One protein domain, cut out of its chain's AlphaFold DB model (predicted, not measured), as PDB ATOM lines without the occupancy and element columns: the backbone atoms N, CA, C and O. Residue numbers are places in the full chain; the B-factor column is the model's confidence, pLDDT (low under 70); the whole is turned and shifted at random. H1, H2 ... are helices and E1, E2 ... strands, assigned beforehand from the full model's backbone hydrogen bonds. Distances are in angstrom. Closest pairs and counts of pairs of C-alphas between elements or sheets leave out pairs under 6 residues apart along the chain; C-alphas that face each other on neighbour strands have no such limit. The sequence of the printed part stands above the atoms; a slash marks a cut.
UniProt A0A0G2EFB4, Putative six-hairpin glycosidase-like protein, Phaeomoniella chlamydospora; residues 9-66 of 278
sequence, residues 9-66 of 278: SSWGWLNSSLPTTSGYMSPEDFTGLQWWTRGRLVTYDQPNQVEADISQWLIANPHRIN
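Overview. This is residues 9 to 66 of the 278 residues of the protein "Putative six-hairpin glycosidase-like protein" of Phaeomoniella chlamydospora (UniProt A0A0G2EFB4). Two small two-stranded antiparallel sheets form the opposite ends of a loose, elongated shape, with loops and the short helix H1 between them. At one end the first and last stretches of the printed part, E1 and E4, lie side by side; at the other end E2 and E3 make a hairpin, and the long unnamed stretch of residues 15 to 32 leads from E1 to E2 in a wide loop that swings out to one side, its C-alphas 6 to 15 A from the mean of all C-alphas. The printed part has 58 residues, with E1, E2, E3, H1 and E4 in that order along the chain. The class is mostly strand, though only 24 residues, under half, are in named elements. The whole is loose, with a radius of gyration of the C-alphas of 14.3 A, and spans 45 by 29 by 17 A.

Along the chain. E1 is the strand of residues 9 to 14, beginning at C-alpha 9 at (38.422, 69.157, 64.038) and 11.0 A long from first to last C-alpha. E2, residues 33 to 37, is 12.2 A long and begins at C-alpha 33 at (54.549, 42.029, 74.099). E3, residues 40 to 44, is 12.7 A long. H1 is the helix of residues 52 to 55, 4.9 A long. E4, residues 63 to 66, is 9.4 A long and ends at C-alpha 66 at (38.041, 66.007, 59.392).

Arrangement. E1 and E4 are antiparallel neighbours, with an angle of 120 degrees between their directions. Their C-alphas 13 and 64 face each other at 4.4 A. N 14 and O 63, 2.8 A apart, and N 65 and O 12, 3.0 A apart, are within hydrogen-bond range. E2 and E3 form a hairpin of antiparallel strands, with 141 degrees between their directions. Their C-alphas 34 and 43 face each other at 4.2 A. N 44 and O 33 are within hydrogen-bond range at 2.8 A, as are N 35 and O 42 at 3.0 A. The two sheets are apart, E1 and E4 each being apart from E2 and E3. H1 has its centre 6.0 A from the mean of the C-alphas, the nearest of the elements, and is apart from E1 and from E2. H1 is too short for any pair of O i and N i+4, and its one pair of O i and N i+3 is not within range.

Size, cuts and confidence. The C-alphas of Gly 39 and Asn 66 are the two farthest apart, at 45.5 A, while those of Ser 9 and Asn 66, the first and last printed residues, are 5.6 A apart. The printed part has no cut. The link from E1 to E2 is long, with 18 residues; the link from E2 to E3 is tight, and those from E3 to H1 and from H1 to E4 are short. The mean pLDDT of the printed part is 79.6, with residues 10 to 13, 22 to 23 and 62 under 70.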
ATOM      1  N   SER A   9      39.177  68.444  63.006       70.25
ATOM      2  CA  SER A   9      38.422  69.157  64.038       70.25
ATOM      3  C   SER A   9      39.157  69.155  65.393       70.25
ATOM      4  O   SER A   9      40.014  68.312  65.687       70.25
ATOM      5  N   SER A  10      38.811  70.117  66.250       64.38
ATOM      6  CA  SER A  10      39.229  70.157  67.658       64.38
ATOM      7  C   SER A  10      38.244  69.454  68.601       64.38
ATOM      8  O   SER A  10      38.580  69.225  69.762       64.38
ATOM      9  N   TRP A  11      37.047  69.117  68.110       62.84
ATOM     10  CA  TRP A  11      35.874  68.761  68.916       62.84
ATOM     11  C   TRP A  11      35.170  67.461  68.495       62.84
ATOM     12  O   TRP A  11      34.469  66.872  69.316       62.84
ATOM     13  N   GLY A  12      35.326  67.009  67.248       68.06
ATOM     14  CA  GLY A  12      34.577  65.885  66.688       68.06
ATOM     15  C   GLY A  12      35.417  64.616  66.550       68.06
ATOM     16  O   GLY A  12      36.545  64.643  66.054       68.06
ATOM     17  N   TRP A  13      34.836  63.490  66.953       68.44
ATOM     18  CA  TRP A  13      35.490  62.184  66.983       68.44
ATOM     19  C   TRP A  13      34.555  61.105  66.431       68.44
ATOM     20  O   TRP A  13      33.334  61.216  66.559       68.44
ATOM     21  N   LEU A  14      35.131  60.074  65.823       70.31
ATOM     22  CA  LEU A  14      34.442  58.937  65.221       70.31
ATOM     23  C   LEU A  14      35.040  57.635  65.770       70.31
ATOM     24  O   LEU A  14      36.208  57.596  66.147       70.31
ATOM     25  N   ASN A  15      34.217  56.591  65.862       74.31
ATOM     26  CA  ASN A  15      34.587  55.303  66.438       74.31
ATOM     27  C   ASN A  15      34.300  54.179  65.432       74.31
ATOM     28  O   ASN A  15      33.164  54.046  64.969       74.31
ATOM     29  N   SER A  16      35.318  53.390  65.109       78.25
ATOM     30  CA  SER A  16      35.227  52.203  64.255       78.25
ATOM     31  C   SER A  16      34.754  50.964  65.027       78.25
ATOM     32  O   SER A  16      34.929  50.856  66.238       78.25
ATOM     33  N   SER A  17      34.202  49.979  64.314       83.00
ATOM     34  CA  SER A  17      34.014  48.619  64.845       83.00
ATOM     35  C   SER A  17      35.356  47.897  64.997       83.00
ATOM     36  O   SER A  17      36.285  48.196  64.251       83.00
ATOM     37  N   LEU A  18      35.441  46.922  65.911       80.38
ATOM     38  CA  LEU A  18      36.605  46.033  66.061       80.38
ATOM     39  C   LEU A  18      36.954  45.285  64.750       80.38
ATOM     40  O   LEU A  18      36.049  45.029  63.944       80.38
ATOM     41  N   PRO A  19      38.226  44.880  64.546       83.56
ATOM     42  CA  PRO A  19      38.638  44.088  63.388       83.56
ATOM     43  C   PRO A  19      37.894  42.752  63.303       83.56
ATOM     44  O   PRO A  19      37.633  42.103  64.311       83.56
ATOM     45  N   THR A  20      37.600  42.293  62.086       78.81
ATOM     46  CA  THR A  20      36.856  41.040  61.846       78.81
ATOM     47  C   THR A  20      37.719  39.773  61.906       78.81
ATOM     48  O   THR A  20      37.222  38.675  61.641       78.81
ATOM     49  N   THR A  21      39.003  39.901  62.247       78.62
ATOM     50  CA  THR A  21      39.958  38.789  62.322       78.62
ATOM     51  C   THR A  21      39.630  37.856  63.489       78.62
ATOM     52  O   THR A  21      39.380  38.281  64.617       78.62
ATOM     53  N   SER A  22      39.596  36.550  63.210       62.28
ATOM     54  CA  SER A  22      39.043  35.544  64.119       62.28
ATOM     55  C   SER A  22      39.867  35.383  65.400       62.28
ATOM     56  O   SER A  22      40.926  34.759  65.383       62.28
ATOM     57  N   GLY A  23      39.336  35.900  66.506       64.44
ATOM     58  CA  GLY A  23      39.967  35.877  67.828       64.44
ATOM     59  C   GLY A  23      39.639  37.123  68.647       64.44
ATOM     60  O   GLY A  23      39.535  37.029  69.862       64.44
ATOM     61  N   TYR A  24      39.387  38.250  67.977       71.81
ATOM     62  CA  TYR A  24      39.165  39.545  68.615       71.81
ATOM     63  C   TYR A  24      37.666  39.860  68.704       71.81
ATOM     64  O   TYR A  24      37.020  40.188  67.709       71.81
ATOM     65  N   MET A  25      37.095  39.729  69.901       75.94
ATOM     66  CA  MET A  25      35.701  40.080  70.211       75.94
ATOM     67  C   MET A  25      35.603  41.301  71.139       75.94
ATOM     68  O   MET A  25      34.524  41.876  71.290       75.94
ATOM     69  N   SER A  26      36.722  41.700  71.742       81.75
ATOM     70  CA  SER A  26      36.871  42.795  72.696       81.75
ATOM     71  C   SER A  26      38.297  43.378  72.643       81.75
ATOM     72  O   SER A  26      39.216  42.688  72.195       81.75
ATOM     73  N   PRO A  27      38.524  44.631  73.085       82.81
ATOM     74  CA  PRO A  27      39.873  45.187  73.258       82.81
ATOM     75  C   PRO A  27      40.787  44.325  74.145       82.81
ATOM     76  O   PRO A  27      41.994  44.276  73.924       82.81
ATOM     77  N   GLU A  28      40.209  43.628  75.123       84.00
ATOM     78  CA  GLU A  28      40.888  42.748  76.076       84.00
ATOM     79  C   GLU A  28      41.455  41.456  75.454       84.00
ATOM     80  O   GLU A  28      42.214  40.749  76.119       84.00
ATOM     81  N   ASP A  29      41.132  41.150  74.191       83.94
ATOM     82  CA  ASP A  29      41.725  40.031  73.446       83.94
ATOM     83  C   ASP A  29      43.134  40.354  72.890       83.94
ATOM     84  O   ASP A  29      43.784  39.478  72.319       83.94
ATOM     85  N   PHE A  30      43.626  41.592  73.051       88.50
ATOM     86  CA  PHE A  30      45.004  41.986  72.733       88.50
ATOM     87  C   PHE A  30      45.964  41.598  73.870       88.50
ATOM     88  O   PHE A  30      45.815  42.054  75.004       88.50
ATOM     89  N   THR A  31      46.969  40.768  73.575       86.31
ATOM     90  CA  THR A  31      47.902  40.222  74.580       86.31
ATOM     91  C   THR A  31      49.280  40.891  74.605       86.31
ATOM     92  O   THR A  31      50.013  40.729  75.586       86.31
ATOM     93  N   GLY A  32      49.623  41.689  73.589       85.56
ATOM     94  CA  GLY A  32      50.771  42.598  73.595       85.56
ATOM     95  C   GLY A  32      52.137  41.901  73.538       85.56
ATOM     96  O   GLY A  32      52.302  40.824  72.966       85.56
ATOM     97  N   LEU A  33      53.168  42.533  74.112       89.31
ATOM     98  CA  LEU A  33      54.549  42.029  74.099       89.31
ATOM     99  C   LEU A  33      55.142  41.903  75.499       89.31
ATOM    100  O   LEU A  33      55.091  42.831  76.303       89.31
ATOM    101  N   GLN A  34      55.790  40.768  75.774       85.00
ATOM    102  CA  GLN A  34      56.532  40.557  77.018       85.00
ATOM    103  C   GLN A  34      57.997  40.967  76.878       85.00
ATOM    104  O   GLN A  34      58.765  40.330  76.156       85.00
ATOM    105  N   TRP A  35      58.407  41.992  77.625       88.00
ATOM    106  CA  TRP A  35      59.800  42.439  77.700       88.00
ATOM    107  C   TRP A  35      60.397  42.154  79.081       88.00
ATOM    108  O   TRP A  35      59.712  42.191  80.106       88.00
ATOM    109  N   TRP A  36      61.699  41.857  79.121       81.56
ATOM    110  CA  TRP A  36      62.418  41.644  80.377       81.56
ATOM    111  C   TRP A  36      62.783  42.988  81.008       81.56
ATOM    112  O   TRP A  36      63.501  43.791  80.415       81.56
ATOM    113  N   THR A  37      62.298  43.249  82.220       72.50
ATOM    114  CA  THR A  37      62.545  44.509  82.930       72.50
ATOM    115  C   THR A  37      62.572  44.288  84.439       72.50
ATOM    116  O   THR A  37      61.735  43.588  85.005       72.50
ATOM    117  N   ARG A  38      63.575  44.882  85.104       72.75
ATOM    118  CA  ARG A  38      63.790  44.805  86.566       72.75
ATOM    119  C   ARG A  38      63.720  43.370  87.134       72.75
ATOM    120  O   ARG A  38      63.212  43.156  88.230       72.75
ATOM    121  N   GLY A  39      64.249  42.392  86.392       87.44
ATOM    122  CA  GLY A  39      64.385  41.001  86.847       87.44
ATOM    123  C   GLY A  39      63.157  40.101  86.651       87.44
ATOM    124  O   GLY A  39      63.130  39.010  87.216       87.44
ATOM    125  N   ARG A  40      62.157  40.522  85.866       80.06
ATOM    126  CA  ARG A  40      61.030  39.676  85.438       80.06
ATOM    127  C   ARG A  40      60.556  40.030  84.027       80.06
ATOM    128  O   ARG A  40      60.902  41.089  83.508       80.06
ATOM    129  N   LEU A  41      59.727  39.172  83.431       89.62
ATOM    130  CA  LEU A  41      58.912  39.551  82.275       89.62
ATOM    131  C   LEU A  41      57.762  40.461  82.724       89.62
ATOM    132  O   LEU A  41      57.181  40.266  83.797       89.62
ATOM    133  N   VAL A  42      57.442  41.445  81.889       86.44
ATOM    134  CA  VAL A  42      56.278  42.330  82.010       86.44
ATOM    135  C   VAL A  42      55.643  42.434  80.624       86.44
ATOM    136  O   VAL A  42      56.356  42.681  79.653       86.44
ATOM    137  N   THR A  43      54.330  42.216  80.534       83.81
ATOM    138  CA  THR A  43      53.550  42.485  79.317       83.81
ATOM    139  C   THR A  43      53.349  43.992  79.158       83.81
ATOM    140  O   THR A  43      53.052  44.676  80.138       83.81
ATOM    141  N   TYR A  44      53.500  44.486  77.933       82.00
ATOM    142  CA  TYR A  44      53.207  45.851  77.516       82.00
ATOM    143  C   TYR A  44      52.258  45.833  76.320       82.00
ATOM    144  O   TYR A  44      52.423  45.009  75.417       82.00
ATOM    145  N   ASP A  45      51.351  46.806  76.271       81.44
ATOM    146  CA  ASP A  45      50.383  47.006  75.186       81.44
ATOM    147  C   ASP A  45      51.078  47.662  73.975       81.44
ATOM    148  O   ASP A  45      50.835  48.807  73.598       81.44
ATOM    149  N   GLN A  46      52.065  46.953  73.425       87.50
ATOM    150  CA  GLN A  46      52.886  47.368  72.292       87.50
ATOM    151  C   GLN A  46      52.448  46.625  71.026       87.50
ATOM    152  O   GLN A  46      52.258  45.405  71.085       87.50
ATOM    153  N   PRO A  47      52.311  47.329  69.884       86.38
ATOM    154  CA  PRO A  47      51.851  46.730  68.638       86.38
ATOM    155  C   PRO A  47      52.775  45.588  68.208       86.38
ATOM    156  O   PRO A  47      54.002  45.702  68.293       86.38
ATOM    157  N   ASN A  48      52.197  44.478  67.747       84.75
ATOM    158  CA  ASN A  48      52.964  43.284  67.402       84.75
ATOM    159  C   ASN A  48      52.458  42.587  66.133       84.75
ATOM    160  O   ASN A  48      51.315  42.739  65.722       84.75
ATOM    161  N   GLN A  49      53.338  41.802  65.503       86.38
ATOM    162  CA  GLN A  49      53.072  41.167  64.206       86.38
ATOM    163  C   GLN A  49      52.117  39.961  64.264       86.38
ATOM    164  O   GLN A  49      51.687  39.496  63.212       86.38
ATOM    165  N   VAL A  50      51.800  39.435  65.452       86.19
ATOM    166  CA  VAL A  50      50.847  38.321  65.621       86.19
ATOM    167  C   VAL A  50      49.420  38.862  65.741       86.19
ATOM    168  O   VAL A  50      48.486  38.296  65.181       86.19
ATOM    169  N   GLU A  51      49.273  40.001  66.412       88.75
ATOM    170  CA  GLU A  51      48.011  40.685  66.694       88.75
ATOM    171  C   GLU A  51      47.904  41.996  65.901       88.75
ATOM    172  O   GLU A  51      47.393  43.002  66.396       88.75
ATOM    173  N   ALA A  52      48.444  42.013  64.678       87.38
ATOM    174  CA  ALA A  52      48.668  43.235  63.906       87.38
ATOM    175  C   ALA A  52      47.380  44.035  63.644       87.38
ATOM    176  O   ALA A  52      47.405  45.258  63.735       87.38
ATOM    177  N   ASP A  53      46.252  43.363  63.399       86.81
ATOM    178  CA  ASP A  53      44.981  44.026  63.081       86.81
ATOM    179  C   ASP A  53      44.373  44.753  64.292       86.81
ATOM    180  O   ASP A  53      43.876  45.866  64.152       86.81
ATOM    181  N   ILE A  54      44.426  44.152  65.490       85.12
ATOM    182  CA  ILE A  54      43.950  44.793  66.729       85.12
ATOM    183  C   ILE A  54      44.986  45.783  67.285       85.12
ATOM    184  O   ILE A  54      44.611  46.836  67.796       85.12
ATOM    185  N   SER A  55      46.283  45.532  67.070       88.19
ATOM    186  CA  SER A  55      47.350  46.526  67.273       88.19
ATOM    187  C   SER A  55      47.051  47.792  66.463       88.19
ATOM    188  O   SER A  55      46.961  48.884  67.022       88.19
ATOM    189  N   GLN A  56      46.780  47.621  65.164       85.38
ATOM    190  CA  GLN A  56      46.330  48.657  64.234       85.38
ATOM    191  C   GLN A  56      44.836  48.984  64.391       85.38
ATOM    192  O   GLN A  56      44.225  49.564  63.503       85.38
ATOM    193  N   TRP A  57      44.237  48.684  65.543       85.62
ATOM    194  CA  TRP A  57      42.930  49.209  65.925       85.62
ATOM    195  C   TRP A  57      42.964  50.031  67.226       85.62
ATOM    196  O   TRP A  57      42.066  50.838  67.463       85.62
ATOM    197  N   LEU A  58      44.002  49.877  68.056       79.38
ATOM    198  CA  LEU A  58      43.993  50.328  69.453       79.38
ATOM    199  C   LEU A  58      44.679  51.667  69.757       79.38
ATOM    200  O   LEU A  58      44.642  52.092  70.910       79.38
ATOM    201  N   ILE A  59      45.334  52.328  68.795       83.62
ATOM    202  CA  ILE A  59      46.266  53.427  69.135       83.62
ATOM    203  C   ILE A  59      46.007  54.778  68.467       83.62
ATOM    204  O   ILE A  59      46.829  55.692  68.595       83.62
ATOM    205  N   ALA A  60      44.846  54.971  67.842       75.00
ATOM    206  CA  ALA A  60      44.092  56.192  68.146       75.00
ATOM    207  C   ALA A  60      42.569  56.036  68.170       75.00
ATOM    208  O   ALA A  60      41.974  56.867  68.842       75.00
ATOM    209  N   ASN A  61      41.937  55.052  67.497       76.88
ATOM    210  CA  ASN A  61      40.464  54.933  67.487       76.88
ATOM    211  C   ASN A  61      39.896  55.046  68.918       76.88
ATOM    212  O   ASN A  61      40.200  54.190  69.749       76.88
ATOM    213  N   PRO A  62      39.110  56.095  69.233       67.25
ATOM    214  CA  PRO A  62      38.424  57.024  68.325       67.25
ATOM    215  C   PRO A  62      39.323  58.024  67.572       67.25
ATOM    216  O   PRO A  62      40.089  58.783  68.161       67.25
ATOM    217  N   HIS A  63      39.164  58.103  66.250       71.19
ATOM    218  CA  HIS A  63      39.882  59.059  65.400       71.19
ATOM    219  C   HIS A  63      39.131  60.391  65.268       71.19
ATOM    220  O   HIS A  63      37.927  60.490  65.515       71.19
ATOM    221  N   ARG A  64      39.851  61.467  64.928       72.19
ATOM    222  CA  ARG A  64      39.244  62.799  64.755       72.19
ATOM    223  C   ARG A  64      38.525  62.892  63.424       72.19
ATOM    224  O   ARG A  64      39.122  62.590  62.392       72.19
ATOM    225  N   ILE A  65      37.311  63.442  63.426       72.31
ATOM    226  CA  ILE A  65      36.669  63.813  62.162       72.31
ATOM    227  C   ILE A  65      37.429  64.977  61.524       72.31
ATOM    228  O   ILE A  65      37.838  65.934  62.199       72.31
ATOM    229  N   ASN A  66      37.592  64.893  60.209       73.38
ATOM    230  CA  ASN A  66      38.041  66.007  59.392       73.38
ATOM    231  C   ASN A  66      36.957  67.096  59.366       73.38
ATOM    232  O   ASN A  66      35.762  66.798  59.424       73.38
TER     233      ASN A  66